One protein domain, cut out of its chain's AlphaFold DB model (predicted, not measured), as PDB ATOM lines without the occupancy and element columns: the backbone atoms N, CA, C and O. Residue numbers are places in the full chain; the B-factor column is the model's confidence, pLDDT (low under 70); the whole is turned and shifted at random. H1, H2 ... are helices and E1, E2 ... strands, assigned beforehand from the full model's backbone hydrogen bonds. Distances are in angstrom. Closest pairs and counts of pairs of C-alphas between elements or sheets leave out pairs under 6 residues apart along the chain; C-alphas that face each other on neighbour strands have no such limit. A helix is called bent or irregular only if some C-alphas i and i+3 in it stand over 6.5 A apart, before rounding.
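Overview. This is residues 90 to 191 of the 247 residues of the protein "EF-hand domain-containing protein" of Planctomycetes bacterium (UniProt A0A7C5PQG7). A compact cluster of short helices is gathered beside one long, kinked helix, H1, whose first part crosses H4. A tiny two-stranded sheet, E1 with E2, lies toward one end of the longest axis, and the long link between H4 and H5 reaches out to the other end at Gly 164. H3 packs on H4, H5 packs on H2, and the short pairing of residues 134 to 135 with 169 to 170, antiparallel, ties that long link to the link between H2 and H3. The printed part has 102 residues, with six named helices and two named strands in the order H1 E1 H2 H3 H4 H5 H6 E2; the sheet, E1 - E2, is antiparallel and the class is mostly helix. The whole is compact, with a radius of gyration of the C-alphas of 12.9 A and spans of 37 by 29 by 21 A.

Along the chain. Start at strand E1, residues 114 to 116; its partner E2 is residues 188 to 190, ending at C-alpha 190 at (341.934, 308.237, 150.714). Then find C-alpha 90 at (360.063, 308.141, 161.472), where H1 begins; it runs to residue 111, 29.4 A from first to last C-alpha. H1 is irregular, with C-alphas 104 and 107 8.0 A apart, and has a kink of 71 degrees near residue 105. H2 is residues 117 to 127, 15.8 A long; H3 is residues 137 to 142; H4, residues 147 to 157, is 15.6 A long and ends at C-alpha 157 at (359.446, 302.361, 152.123). H5 is residues 171 to 175 and H6 residues 177 to 181.

Arrangement. Look first at E1 and E2, antiparallel at 159 degrees, where N 115 and O 189 are 3.0 A apart and N 189 and O 115 2.8 A, both within hydrogen-bond range. The closest C-alphas of H2 and E2, His 117 and Ile 188, are 6.9 A apart. Farther along H2, you find that it touches H5, closest at the C-alphas of Leu 124 and Leu 171, 6.7 A. H5 and H6 meet only through their link. H4 and H6 are close but not clearly touching, the C-alphas of Phe 157 and Ser 177 being 7.2 A apart. H1 and H4 touch at the C-alphas of Arg 97 and Ser 156, 4.9 A, opposite ways at a steep tilt of 52 degrees. H3 and H4 touch at the C-alphas of Asp 137 and Pro 147, 5.4 A, opposite ways at a steep tilt of 64 degrees. H1 and H2 are apart. In H2, H3, H4, H5 and H6 every O i to N i+4 pair is within hydrogen-bond range; in H1, 16 of 18 are.

Size, cuts and confidence. The C-alphas of Gly 164 and Asp 186, the two farthest apart, are 37.0 A from each other. The printed part has no cut, and its one long link, H4 to H5, has 13 residues. Mean pLDDT of the printed part is 84.3; look for values under 70 at residues 90 to 91 and residue 164.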
ATOM      1  N   GLU A  90     361.358 308.658 161.908       67.31
ATOM      2  CA  GLU A  90     360.063 308.141 161.472       67.31
ATOM      3  C   GLU A  90     359.205 309.225 160.819       67.31
ATOM      4  O   GLU A  90     358.710 309.025 159.717       67.31
ATOM      5  N   ALA A  91     359.087 310.404 161.429       67.88
ATOM      6  CA  ALA A  91     358.319 311.496 160.837       67.88
ATOM      7  C   ALA A  91     358.971 312.056 159.548       67.88
ATOM      8  O   ALA A  91     358.263 312.396 158.600       67.88
ATOM      9  N   MET A  92     360.302 312.026 159.424       74.56
ATOM     10  CA  MET A  92     361.036 312.249 158.171       74.56
ATOM     11  C   MET A  92     360.761 311.128 157.179       74.56
ATOM     12  O   MET A  92     360.483 311.416 156.025       74.56
ATOM     13  N   ARG A  93     360.796 309.856 157.588       79.56
ATOM     14  CA  ARG A  93     360.482 308.725 156.703       79.56
ATOM     15  C   ARG A  93     359.043 308.809 156.195       79.56
ATOM     16  O   ARG A  93     358.826 308.650 155.001       79.56
ATOM     17  N   LYS A  94     358.084 309.175 157.050       78.50
ATOM     18  CA  LYS A  94     356.686 309.463 156.696       78.50
ATOM     19  C   LYS A  94     356.588 310.637 155.720       78.50
ATOM     20  O   LYS A  94     355.892 310.542 154.713       78.50
ATOM     21  N   ARG A  95     357.342 311.717 155.954       78.19
ATOM     22  CA  ARG A  95     357.449 312.855 155.025       78.19
ATOM     23  C   ARG A  95     358.036 312.441 153.673       78.19
ATOM     24  O   ARG A  95     357.507 312.855 152.649       78.19
ATOM     25  N   LEU A  96     359.088 311.629 153.662       80.50
ATOM     26  CA  LEU A  96     359.743 311.145 152.448       80.50
ATOM     27  C   LEU A  96     358.836 310.199 151.660       80.50
ATOM     28  O   LEU A  96     358.710 310.392 150.458       80.50
ATOM     29  N   ARG A  97     358.148 309.255 152.321       85.19
ATOM     30  CA  ARG A  97     357.145 308.378 151.684       85.19
ATOM     31  C   ARG A  97     356.107 309.211 150.965       85.19
ATOM     32  O   ARG A  97     355.821 309.000 149.796       85.19
ATOM     33  N   ARG A  98     355.604 310.226 151.660       80.69
ATOM     34  CA  ARG A  98     354.621 311.137 151.107       80.69
ATOM     35  C   ARG A  98     355.147 311.932 149.916       80.69
ATOM     36  O   ARG A  98     354.449 312.028 148.917       80.69
ATOM     37  N   MET A  99     356.341 312.510 150.009       80.75
ATOM     38  CA  MET A  99     356.935 313.244 148.885       80.75
ATOM     39  C   MET A  99     357.159 312.327 147.677       80.75
ATOM     40  O   MET A  99     356.838 312.715 146.558       80.75
ATOM     41  N   ALA A 100     357.644 311.108 147.914       86.94
ATOM     42  CA  ALA A 100     357.860 310.106 146.879       86.94
ATOM     43  C   ALA A 100     356.545 309.726 146.185       86.94
ATOM     44  O   ALA A 100     356.443 309.824 144.967       86.94
ATOM     45  N   LEU A 101     355.509 309.397 146.964       86.88
ATOM     46  CA  LEU A 101     354.179 309.067 146.451       86.88
ATOM     47  C   LEU A 101     353.529 310.243 145.722       86.88
ATOM     48  O   LEU A 101     352.977 310.057 144.650       86.88
ATOM     49  N   GLN A 102     353.614 311.464 146.252       83.75
ATOM     50  CA  GLN A 102     353.089 312.644 145.560       83.75
ATOM     51  C   GLN A 102     353.803 312.898 144.235       83.75
ATOM     52  O   GLN A 102     353.161 313.291 143.263       83.75
ATOM     53  N   SER A 103     355.119 312.690 144.192       84.81
ATOM     54  CA  SER A 103     355.884 312.849 142.962       84.81
ATOM     55  C   SER A 103     355.579 311.749 141.953       84.81
ATOM     56  O   SER A 103     355.643 312.028 140.761       84.81
ATOM     57  N   ALA A 104     355.283 310.531 142.406       86.69
ATOM     58  CA  ALA A 104     355.069 309.395 141.521       86.69
ATOM     59  C   ALA A 104     353.619 309.244 141.054       86.69
ATOM     60  O   ALA A 104     353.352 308.897 139.912       86.69
ATOM     61  N   LEU A 105     352.674 309.552 141.937       84.25
ATOM     62  CA  LEU A 105     351.241 309.328 141.752       84.25
ATOM     63  C   LEU A 105     350.465 310.642 141.629       84.25
ATOM     64  O   LEU A 105     349.238 310.652 141.665       84.25
ATOM     65  N   GLY A 106     351.154 311.783 141.534       78.94
ATOM     66  CA  GLY A 106     350.526 313.103 141.595       78.94
ATOM     67  C   GLY A 106     349.481 313.343 140.505       78.94
ATOM     68  O   GLY A 106     348.452 313.963 140.773       78.94
ATOM     69  N   SER A 107     349.708 312.847 139.287       77.62
ATOM     70  CA  SER A 107     348.726 312.873 138.192       77.62
ATOM     71  C   SER A 107     347.558 311.917 138.456       77.62
ATOM     72  O   SER A 107     346.403 312.274 138.221       77.62
ATOM     73  N   TYR A 108     347.848 310.742 139.008       74.12
ATOM     74  CA  TYR A 108     346.867 309.711 139.320       74.12
ATOM     75  C   TYR A 108     345.893 310.166 140.417       74.12
ATOM     76  O   TYR A 108     344.683 310.116 140.221       74.12
ATOM     77  N   PHE A 109     346.388 310.766 141.506       70.81
ATOM     78  CA  PHE A 109     345.559 311.349 142.575       70.81
ATOM     79  C   PHE A 109     344.715 312.547 142.151       70.81
ATOM     80  O   PHE A 109     343.745 312.891 142.824       70.81
ATOM     81  N   LYS A 110     345.086 313.239 141.069       73.38
ATOM     82  CA  LYS A 110     344.233 314.303 140.525       73.38
ATOM     83  C   LYS A 110     342.983 313.723 139.864       73.38
ATOM     84  O   LYS A 110     341.943 314.368 139.913       73.38
ATOM     85  N   LYS A 111     343.089 312.531 139.265       75.50
ATOM     86  CA  LYS A 111     341.979 311.836 138.595       75.50
ATOM     87  C   LYS A 111     341.180 310.964 139.568       75.50
ATOM     88  O   LYS A 111     339.955 311.013 139.564       75.50
ATOM     89  N   ALA A 112     341.862 310.200 140.418       71.12
ATOM     90  CA  ALA A 112     341.257 309.300 141.394       71.12
ATOM     91  C   ALA A 112     341.119 309.988 142.764       71.12
ATOM     92  O   ALA A 112     342.108 310.382 143.382       71.12
ATOM     93  N   ARG A 113     339.880 310.135 143.254       71.00
ATOM     94  CA  ARG A 113     339.574 310.750 144.565       71.00
ATOM     95  C   ARG A 113     339.901 309.825 145.750       71.00
ATOM     96  O   ARG A 113     340.158 310.319 146.849       71.00
ATOM     97  N   SER A 114     339.898 308.519 145.507       82.00
ATOM     98  CA  SER A 114     340.233 307.427 146.425       82.00
ATOM     99  C   SER A 114     340.707 306.226 145.603       82.00
ATOM    100  O   SER A 114     340.297 306.085 144.448       82.00
ATOM    101  N   ILE A 115     341.569 305.382 146.169       84.69
ATOM    102  CA  ILE A 115     342.137 304.217 145.475       84.69
ATOM    103  C   ILE A 115     341.920 302.977 146.339       84.69
ATOM    104  O   ILE A 115     342.499 302.873 147.413       84.69
ATOM    105  N   ASP A 116     341.105 302.036 145.868       89.00
ATOM    106  CA  ASP A 116     340.991 300.720 146.502       89.00
ATOM    107  C   ASP A 116     342.175 299.806 146.126       89.00
ATOM    108  O   ASP A 116     342.960 300.092 145.214       89.00
ATOM    109  N   HIS A 117     342.292 298.665 146.804       88.12
ATOM    110  CA  HIS A 117     343.380 297.713 146.570       88.12
ATOM    111  C   HIS A 117     343.425 297.202 145.120       88.12
ATOM    112  O   HIS A 117     344.497 296.997 144.554       88.12
ATOM    113  N   LYS A 118     342.269 297.030 144.469       90.25
ATOM    114  CA  LYS A 118     342.197 296.529 143.091       90.25
ATOM    115  C   LYS A 118     342.682 297.581 142.092       90.25
ATOM    116  O   LYS A 118     343.363 297.236 141.125       90.25
ATOM    117  N   ALA A 119     342.343 298.845 142.315       89.50
ATOM    118  CA  ALA A 119     342.820 299.984 141.548       89.50
ATOM    119  C   ALA A 119     344.328 300.182 141.744       89.50
ATOM    120  O   ALA A 119     345.037 300.379 140.762       89.50
ATOM    121  N   TRP A 120     344.827 300.023 142.974       89.00
ATOM    122  CA  TRP A 120     346.258 300.067 143.281       89.00
ATOM    123  C   TRP A 120     347.056 299.011 142.507       89.00
ATOM    124  O   TRP A 120     348.044 299.335 141.855       89.00
ATOM    125  N   ILE A 121     346.600 297.753 142.500       89.81
ATOM    126  CA  ILE A 121     347.267 296.678 141.747       89.81
ATOM    127  C   ILE A 121     347.207 296.919 140.238       89.81
ATOM    128  O   ILE A 121     348.191 296.688 139.541       89.81
ATOM    129  N   ARG A 122     346.067 297.387 139.716       90.69
ATOM    130  CA  ARG A 122     345.944 297.714 138.288       90.69
ATOM    131  C   ARG A 122     346.934 298.800 137.886       90.69
ATOM    132  O   ARG A 122     347.595 298.661 136.871       90.69
ATOM    133  N   PHE A 123     347.057 299.825 138.715       87.69
ATOM    134  CA  PHE A 123     348.001 300.906 138.506       87.69
ATOM    135  C   PHE A 123     349.455 300.420 138.481       87.69
ATOM    136  O   PHE A 123     350.205 300.790 137.586       87.69
ATOM    137  N   LEU A 124     349.858 299.548 139.410       90.44
ATOM    138  CA  LEU A 124     351.221 299.004 139.405       90.44
ATOM    139  C   LEU A 124     351.511 298.144 138.171       90.44
ATOM    140  O   LEU A 124     352.639 298.139 137.701       90.44
ATOM    141  N   LYS A 125     350.504 297.473 137.607       90.44
ATOM    142  CA  LYS A 125     350.656 296.771 136.325       90.44
ATOM    143  C   LYS A 125     350.873 297.715 135.143       90.44
ATOM    144  O   LYS A 125     351.482 297.307 134.172       90.44
ATOM    145  N   GLU A 126     350.379 298.951 135.203       88.56
ATOM    146  CA  GLU A 126     350.634 299.958 134.159       88.56
ATOM    147  C   GLU A 126     352.073 300.496 134.214       88.56
ATOM    148  O   GLU A 126     352.545 301.072 133.240       88.56
ATOM    149  N   TRP A 127     352.763 300.338 135.350       89.69
ATOM    150  CA  TRP A 127     354.185 300.678 135.494       89.69
ATOM    151  C   TRP A 127     355.112 299.590 134.956       89.69
ATOM    152  O   TRP A 127     356.227 299.896 134.549       89.69
ATOM    153  N   ASP A 128     354.636 298.350 134.960       91.56
ATOM    154  CA  ASP A 128     355.336 297.171 134.461       91.56
ATOM    155  C   ASP A 128     355.165 297.055 132.939       91.56
ATOM    156  O   ASP A 128     354.339 296.286 132.442       91.56
ATOM    157  N   VAL A 129     355.878 297.898 132.187       88.19
ATOM    158  CA  VAL A 129     355.728 297.982 130.722       88.19
ATOM    159  C   VAL A 129     356.193 296.691 130.045       88.19
ATOM    160  O   VAL A 129     355.559 296.235 129.089       88.19
ATOM    161  N   ASN A 130     357.280 296.090 130.536       89.31
ATOM    162  CA  ASN A 130     357.859 294.876 129.965       89.31
ATOM    163  C   ASN A 130     357.273 293.570 130.555       89.31
ATOM    164  O   ASN A 130     357.483 292.500 129.978       89.31
ATOM    165  N   GLY A 131     356.515 293.644 131.656       90.31
ATOM    166  CA  GLY A 131     355.871 292.502 132.307       90.31
ATOM    167  C   GLY A 131     356.791 291.662 133.201       90.31
ATOM    168  O   GLY A 131     356.456 290.507 133.486       90.31
ATOM    169  N   ASP A 132     357.950 292.177 133.613       89.56
ATOM    170  CA  ASP A 132     358.941 291.473 134.434       89.56
ATOM    171  C   ASP A 132     358.711 291.625 135.950       89.56
ATOM    172  O   ASP A 132     359.424 291.024 136.765       89.56
ATOM    173  N   GLY A 133     357.684 292.385 136.341       90.12
ATOM    174  CA  GLY A 133     357.321 292.636 137.732       90.12
ATOM    175  C   GLY A 133     358.204 293.671 138.430       90.12
ATOM    176  O   GLY A 133     358.121 293.820 139.660       90.12
ATOM    177  N   ARG A 134     359.046 294.390 137.689       92.00
ATOM    178  CA  ARG A 134     359.928 295.445 138.181       92.00
ATOM    179  C   ARG A 134     359.621 296.757 137.476       92.00
ATOM    180  O   ARG A 134     358.871 296.836 136.519       92.00
ATOM    181  N   LEU A 135     360.157 297.819 138.058       91.06
ATOM    182  CA  LEU A 135     360.225 299.120 137.420       91.06
ATOM    183  C   LEU A 135     361.685 299.546 137.374       91.06
ATOM    184  O   LEU A 135     362.260 299.928 138.403       91.06
ATOM    185  N   GLU A 136     362.281 299.474 136.191       90.00
ATOM    186  CA  GLU A 136     363.644 299.937 135.946       90.00
ATOM    187  C   GLU A 136     363.705 301.431 135.592       90.00
ATOM    188  O   GLU A 136     362.694 302.104 135.399       90.00
ATOM    189  N   ASP A 137     364.919 301.988 135.524       87.38
ATOM    190  CA  ASP A 137     365.117 303.415 135.231       87.38
ATOM    191  C   ASP A 137     364.539 303.825 133.870       87.38
ATOM    192  O   ASP A 137     363.953 304.901 133.755       87.38
ATOM    193  N   LEU A 138     364.710 302.979 132.849       86.94
ATOM    194  CA  LEU A 138     364.247 303.263 131.488       86.94
ATOM    195  C   LEU A 138     362.718 303.264 131.408       86.94
ATOM    196  O   LEU A 138     362.135 304.198 130.862       86.94
ATOM    197  N   GLU A 139     362.080 302.284 132.035       89.38
ATOM    198  CA  GLU A 139     360.620 302.169 132.101       89.38
ATOM    199  C   GLU A 139     360.010 303.301 132.913       89.38
ATOM    200  O   GLU A 139     359.029 303.916 132.501       89.38
ATOM    201  N   ALA A 140     360.640 303.647 134.042       89.25
ATOM    202  CA  ALA A 140     360.245 304.797 134.836       89.25
ATOM    203  C   ALA A 140     360.238 306.064 133.973       89.25
ATOM    204  O   ALA A 140     359.271 306.823 134.011       89.25
ATOM    205  N   MET A 141     361.269 306.282 133.153       88.50
ATOM    206  CA  MET A 141     361.324 307.439 132.258       88.50
ATOM    207  C   MET A 141     360.235 307.406 131.180       88.50
ATOM    208  O   MET A 141     359.669 308.461 130.885       88.50
ATOM    209  N   GLU A 142     359.898 306.231 130.650       87.31
ATOM    210  CA  GLU A 142     358.830 306.041 129.660       87.31
ATOM    211  C   GLU A 142     357.450 306.439 130.206       87.31
ATOM    212  O   GLU A 142     356.687 307.138 129.537       87.31
ATOM    213  N   ILE A 143     357.166 306.120 131.472       86.81
ATOM    214  CA  ILE A 143     355.927 306.529 132.158       86.81
ATOM    215  C   ILE A 143     356.007 307.937 132.787       86.81
ATOM    216  O   ILE A 143     355.112 308.351 133.531       86.81
ATOM    217  N   GLY A 144     357.073 308.698 132.512       87.12
ATOM    218  CA  GLY A 144     357.268 310.068 133.001       87.12
ATOM    219  C   GLY A 144     357.698 310.175 134.470       87.12
ATOM    220  O   GLY A 144     357.599 311.245 135.081       87.12
ATOM    221  N   LEU A 145     358.183 309.084 135.057       88.44
ATOM    222  CA  LEU A 145     358.692 309.001 136.415       88.44
ATOM    223  C   LEU A 145     360.223 309.126 136.443       88.44
ATOM    224  O   LEU A 145     360.965 308.333 135.879       88.44
ATOM    225  N   ALA A 146     360.736 310.124 137.160       89.62
ATOM    226  CA  ALA A 146     362.182 310.301 137.255       89.62
ATOM    227  C   ALA A 146     362.845 309.185 138.105       89.62
ATOM    228  O   ALA A 146     362.364 308.921 139.212       89.62
ATOM    229  N   PRO A 147     364.021 308.649 137.712       90.06
ATOM    230  CA  PRO A 147     364.826 307.695 138.496       90.06
ATOM    231  C   PRO A 147     365.004 308.046 139.980       90.06
ATOM    232  O   PRO A 147     364.887 307.216 140.886       90.06
ATOM    233  N   ARG A 148     365.228 309.336 140.268       89.25
ATOM    234  CA  ARG A 148     365.344 309.857 141.642       89.25
ATOM    235  C   ARG A 148     364.091 309.604 142.483       89.25
ATOM    236  O   ARG A 148     364.197 309.423 143.694       89.25
ATOM    237  N   THR A 149     362.919 309.614 141.856       89.94
ATOM    238  CA  THR A 149     361.631 309.380 142.507       89.94
ATOM    239  C   THR A 149     361.473 307.903 142.838       89.94
ATOM    240  O   THR A 149     361.082 307.592 143.961       89.94
ATOM    241  N   VAL A 150     361.880 307.003 141.937       91.12
ATOM    242  CA  VAL A 150     361.902 305.552 142.190       91.12
ATOM    243  C   VAL A 150     362.823 305.222 143.365       91.12
ATOM    244  O   VAL A 150     362.427 304.559 144.326       91.12
ATOM    245  N   ARG A 151     364.022 305.811 143.389       89.94
ATOM    246  CA  ARG A 151     364.952 305.678 144.520       89.94
ATOM    247  C   ARG A 151     364.383 306.237 145.825       89.94
ATOM    248  O   ARG A 151     364.608 305.670 146.895       89.94
ATOM    249  N   MET A 152     363.639 307.342 145.753       86.69
ATOM    250  CA  MET A 152     362.968 307.919 146.917       86.69
ATOM    251  C   MET A 152     361.849 307.005 147.434       86.69
ATOM    252  O   MET A 152     361.733 306.834 148.649       86.69
ATOM    253  N   LEU A 153     361.060 306.387 146.547       89.81
ATOM    254  CA  LEU A 153     360.074 305.369 146.917       89.81
ATOM    255  C   LEU A 153     360.774 304.226 147.651       89.81
ATOM    256  O   LEU A 153     360.470 303.981 148.816       89.81
ATOM    257  N   MET A 154     361.806 303.628 147.056       89.88
ATOM    258  CA  MET A 154     362.536 302.537 147.702       89.88
ATOM    259  C   MET A 154     363.074 302.915 149.083       89.88
ATOM    260  O   MET A 154     362.751 302.265 150.079       89.88
ATOM    261  N   GLY A 155     363.822 304.017 149.181       85.88
ATOM    262  CA  GLY A 155     364.428 304.446 150.442       85.88
ATOM    263  C   GLY A 155     363.404 304.805 151.522       85.88
ATOM    264  O   GLY A 155     363.623 304.552 152.707       85.88
ATOM    265  N   SER A 156     362.260 305.369 151.136       85.06
ATOM    266  CA  SER A 156     361.219 305.769 152.085       85.06
ATOM    267  C   SER A 156     360.388 304.584 152.589       85.06
ATOM    268  O   SER A 156     360.034 304.524 153.777       85.06
ATOM    269  N   PHE A 157     360.131 303.592 151.737       86.00
ATOM    270  CA  PHE A 157     359.446 302.361 152.123       86.00
ATOM    271  C   PHE A 157     360.384 301.353 152.797       86.00
ATOM    272  O   PHE A 157     359.934 300.609 153.665       86.00
ATOM    273  N   GLY A 158     361.696 301.464 152.590       84.38
ATOM    274  CA  GLY A 158     362.677 300.489 153.074       84.38
ATOM    275  C   GLY A 158     362.783 299.281 152.145       84.38
ATOM    276  O   GLY A 158     363.102 298.188 152.601       84.38
ATOM    277  N   LEU A 159     362.481 299.486 150.864       86.06
ATOM    278  CA  LEU A 159     362.629 298.485 149.819       86.06
ATOM    279  C   LEU A 159     364.077 298.480 149.341       86.06
ATOM    280  O   LEU A 159     364.752 299.513 149.336       86.06
ATOM    281  N   ARG A 160     364.554 297.298 148.969       82.12
ATOM    282  CA  ARG A 160     365.871 297.119 148.361       82.12
ATOM    283  C   ARG A 160     365.711 297.066 146.850       82.12
ATOM    284  O   ARG A 160     364.650 296.668 146.376       82.12
ATOM    285  N   SER A 161     366.765 297.450 146.134       82.81
ATOM    286  CA  SER A 161     366.789 297.257 144.688       82.81
ATOM    287  C   SER A 161     366.658 295.769 144.370       82.81
ATOM    288  O   SER A 161     367.276 294.930 145.035       82.81
ATOM    289  N   ALA A 162     365.849 295.463 143.365       74.06
ATOM    290  CA  ALA A 162     365.741 294.136 142.796       74.06
ATOM    291  C   ALA A 162     366.494 294.113 141.461       74.06
ATOM    292  O   ALA A 162     365.920 294.380 140.418       74.06
ATOM    293  N   GLY A 163     367.795 293.803 141.482       71.75
ATOM    294  CA  GLY A 163     368.602 293.638 140.266       71.75
ATOM    295  C   GLY A 163     369.857 294.508 140.205       71.75
ATOM    296  O   GLY A 163     370.375 294.952 141.229       71.75
ATOM    297  N   GLY A 164     370.375 294.699 138.984       67.06
ATOM    298  CA  GLY A 164     371.646 295.384 138.721       67.06
ATOM    299  C   GLY A 164     371.576 296.916 138.730       67.06
ATOM    300  O   GLY A 164     372.612 297.559 138.891       67.06
ATOM    301  N   SER A 165     370.383 297.517 138.594       74.69
ATOM    302  CA  SER A 165     370.226 298.979 138.632       74.69
ATOM    303  C   SER A 165     370.015 299.510 140.064       74.69
ATOM    304  O   SER A 165     369.213 298.956 140.823       74.69
ATOM    305  N   PRO A 166     370.644 300.639 140.451       74.62
ATOM    306  CA  PRO A 166     370.407 301.307 141.733       74.62
ATOM    307  C   PRO A 166     368.967 301.783 141.971       74.62
ATOM    308  O   PRO A 166     368.636 302.139 143.106       74.62
ATOM    309  N   SER A 167     368.136 301.858 140.928       79.75
ATOM    310  CA  SER A 167     366.755 302.338 141.023       79.75
ATOM    311  C   SER A 167     365.699 301.274 140.691       79.75
ATOM    312  O   SER A 167     364.535 301.637 140.622       79.75
ATOM    313  N   SER A 168     366.058 299.999 140.500       89.31
ATOM    314  CA  SER A 168     365.066 298.969 140.148       89.31
ATOM    315  C   SER A 168     364.135 298.652 141.323       89.31
ATOM    316  O   SER A 168     364.584 298.188 142.376       89.31
ATOM    317  N   LEU A 169     362.841 298.924 141.155       90.56
ATOM    318  CA  LEU A 169     361.813 298.718 142.173       90.56
ATOM    319  C   LEU A 169     361.041 297.426 141.901       90.56
ATOM    320  O   LEU A 169     360.361 297.315 140.891       90.56
ATOM    321  N   ASP A 170     361.071 296.490 142.849       92.62
ATOM    322  CA  ASP A 170     360.193 295.316 142.817       92.62
ATOM    323  C   ASP A 170     358.737 295.720 143.098       92.62
ATOM    324  O   ASP A 170     358.401 296.179 144.201       92.62
ATOM    325  N   LEU A 171     357.863 295.555 142.105       91.56
ATOM    326  CA  LEU A 171     356.480 296.024 142.182       91.56
ATOM    327  C   LEU A 171     355.642 295.180 143.142       91.56
ATOM    328  O   LEU A 171     354.730 295.711 143.773       91.56
ATOM    329  N   SER A 172     355.978 293.901 143.328       89.19
ATOM    330  CA  SER A 172     355.285 293.023 144.277       89.19
ATOM    331  C   SER A 172     355.519 293.448 145.735       89.19
ATOM    332  O   SER A 172     354.584 293.544 146.535       89.19
ATOM    333  N   SER A 173     356.756 293.812 146.068       89.31
ATOM    334  CA  SER A 173     357.143 294.341 147.373       89.31
ATOM    335  C   SER A 173     356.572 295.737 147.582       89.31
ATOM    336  O   SER A 173     356.107 296.070 148.673       89.31
ATOM    337  N   PHE A 174     356.558 296.561 146.533       92.12
ATOM    338  CA  PHE A 174     355.934 297.875 146.598       92.12
ATOM    339  C   PHE A 174     354.411 297.794 146.728       92.12
ATOM    340  O   PHE A 174     353.830 298.618 147.430       92.12
ATOM    341  N   ALA A 175     353.751 296.780 146.165       90.38
ATOM    342  CA  ALA A 175     352.312 296.577 146.324       90.38
ATOM    343  C   ALA A 175     351.904 296.442 147.799       90.38
ATOM    344  O   ALA A 175     350.881 296.994 148.199       90.38
ATOM    345  N   GLN A 176     352.746 295.826 148.637       87.56
ATOM    346  CA  GLN A 176     352.505 295.703 150.081       87.56
ATOM    347  C   GLN A 176     352.488 297.052 150.812       87.56
ATOM    348  O   GLN A 176     351.930 297.155 151.905       87.56
ATOM    349  N   SER A 177     353.054 298.106 150.210       85.88
ATOM    350  CA  SER A 177     352.962 299.458 150.765       85.88
ATOM    351  C   SER A 177     351.522 299.939 150.913       85.88
ATOM    352  O   SER A 177     351.277 300.784 151.767       85.88
ATOM    353  N   TYR A 178     350.579 299.349 150.171       86.31
ATOM    354  CA  TYR A 178     349.150 299.576 150.331       86.31
ATOM    355  C   TYR A 178     348.708 299.464 151.797       86.31
ATOM    356  O   TYR A 178     348.183 300.416 152.362       86.31
ATOM    357  N   PHE A 179     349.031 298.346 152.452       83.56
ATOM    358  CA  PHE A 179     348.663 298.093 153.850       83.56
ATOM    359  C   PHE A 179     349.416 298.981 154.847       83.56
ATOM    360  O   PHE A 179     348.992 299.137 155.984       83.56
ATOM    361  N   LEU A 180     350.554 299.556 154.444       81.75
ATOM    362  CA  LEU A 180     351.280 300.531 155.264       81.75
ATOM    363  C   LEU A 180     350.681 301.939 155.172       81.75
ATOM    364  O   LEU A 180     351.023 302.793 155.993       81.75
ATOM    365  N   LEU A 181     349.900 302.207 154.129       82.19
ATOM    366  CA  LEU A 181     349.300 303.507 153.847       82.19
ATOM    367  C   LEU A 181     347.849 303.576 154.324       82.19
ATOM    368  O   LEU A 181     347.440 304.654 154.743       82.19
ATOM    369  N   ASP A 182     347.144 302.445 154.290       81.69
ATOM    370  CA  ASP A 182     345.795 302.247 154.826       81.69
ATOM    371  C   ASP A 182     345.857 302.253 156.359       81.69
ATOM    372  O   ASP A 182     346.155 301.245 157.005       81.69
ATOM    373  N   ALA A 183     345.718 303.442 156.940       76.44
ATOM    374  CA  ALA A 183     345.976 303.652 158.361       76.44
ATOM    375  C   ALA A 183     344.752 303.330 159.223       76.44
ATOM    376  O   ALA A 183     344.911 303.013 160.405       76.44
ATOM    377  N   ASP A 184     343.554 303.454 158.655       77.06
ATOM    378  CA  ASP A 184     342.290 303.147 159.321       77.06
ATOM    379  C   ASP A 184     341.756 301.743 158.987       77.06
ATOM    380  O   ASP A 184     340.875 301.248 159.695       77.06
ATOM    381  N   GLY A 185     342.359 301.054 158.015       81.62
ATOM    382  CA  GLY A 185     342.047 299.674 157.658       81.62
ATOM    383  C   GLY A 185     340.764 299.545 156.841       81.62
ATOM    384  O   GLY A 185     340.192 298.449 156.780       81.62
ATOM    385  N   ASP A 186     340.280 300.637 156.247       82.62
ATOM    386  CA  ASP A 186     339.039 300.661 155.475       82.62
ATOM    387  C   ASP A 186     339.203 300.090 154.053       82.62
ATOM    388  O   ASP A 186     338.218 299.922 153.323       82.62
ATOM    389  N   LYS A 187     340.432 299.694 153.684       85.62
ATOM    390  CA  LYS A 187     340.815 299.177 152.364       85.62
ATOM    391  C   LYS A 187     340.560 300.185 151.251       85.62
ATOM    392  O   LYS A 187     340.361 299.769 150.102       85.62
ATOM    393  N   ILE A 188     340.617 301.477 151.542       85.12
ATOM    394  CA  ILE A 188     340.490 302.561 150.580       85.12
ATOM    395  C   ILE A 188     341.540 303.615 150.912       85.12
ATOM    396  O   ILE A 188     341.381 304.416 151.816       85.12
ATOM    397  N   LEU A 189     342.564 303.741 150.070       82.38
ATOM    398  CA  LEU A 189     343.528 304.817 150.244       82.38
ATOM    399  C   LEU A 189     342.918 306.158 149.827       82.38
ATOM    400  O   LEU A 189     342.800 306.511 148.642       82.38
ATOM    401  N   SER A 190     342.524 306.920 150.831       80.62
ATOM    402  CA  SER A 190     341.934 308.237 150.714       80.62
ATOM    403  C   SER A 190     343.005 309.320 150.564       80.62
ATOM    404  O   SER A 190     344.159 309.210 150.985       80.62
ATOM    405  N   ARG A 191     342.606 310.472 150.016       73.88
ATOM    406  CA  ARG A 191     343.486 311.650 149.949       73.88
ATOM    407  C   ARG A 191     343.982 312.103 151.334       73.88
ATOM    408  O   ARG A 191     345.018 312.761 151.406       73.88
TER     409      ARG A 191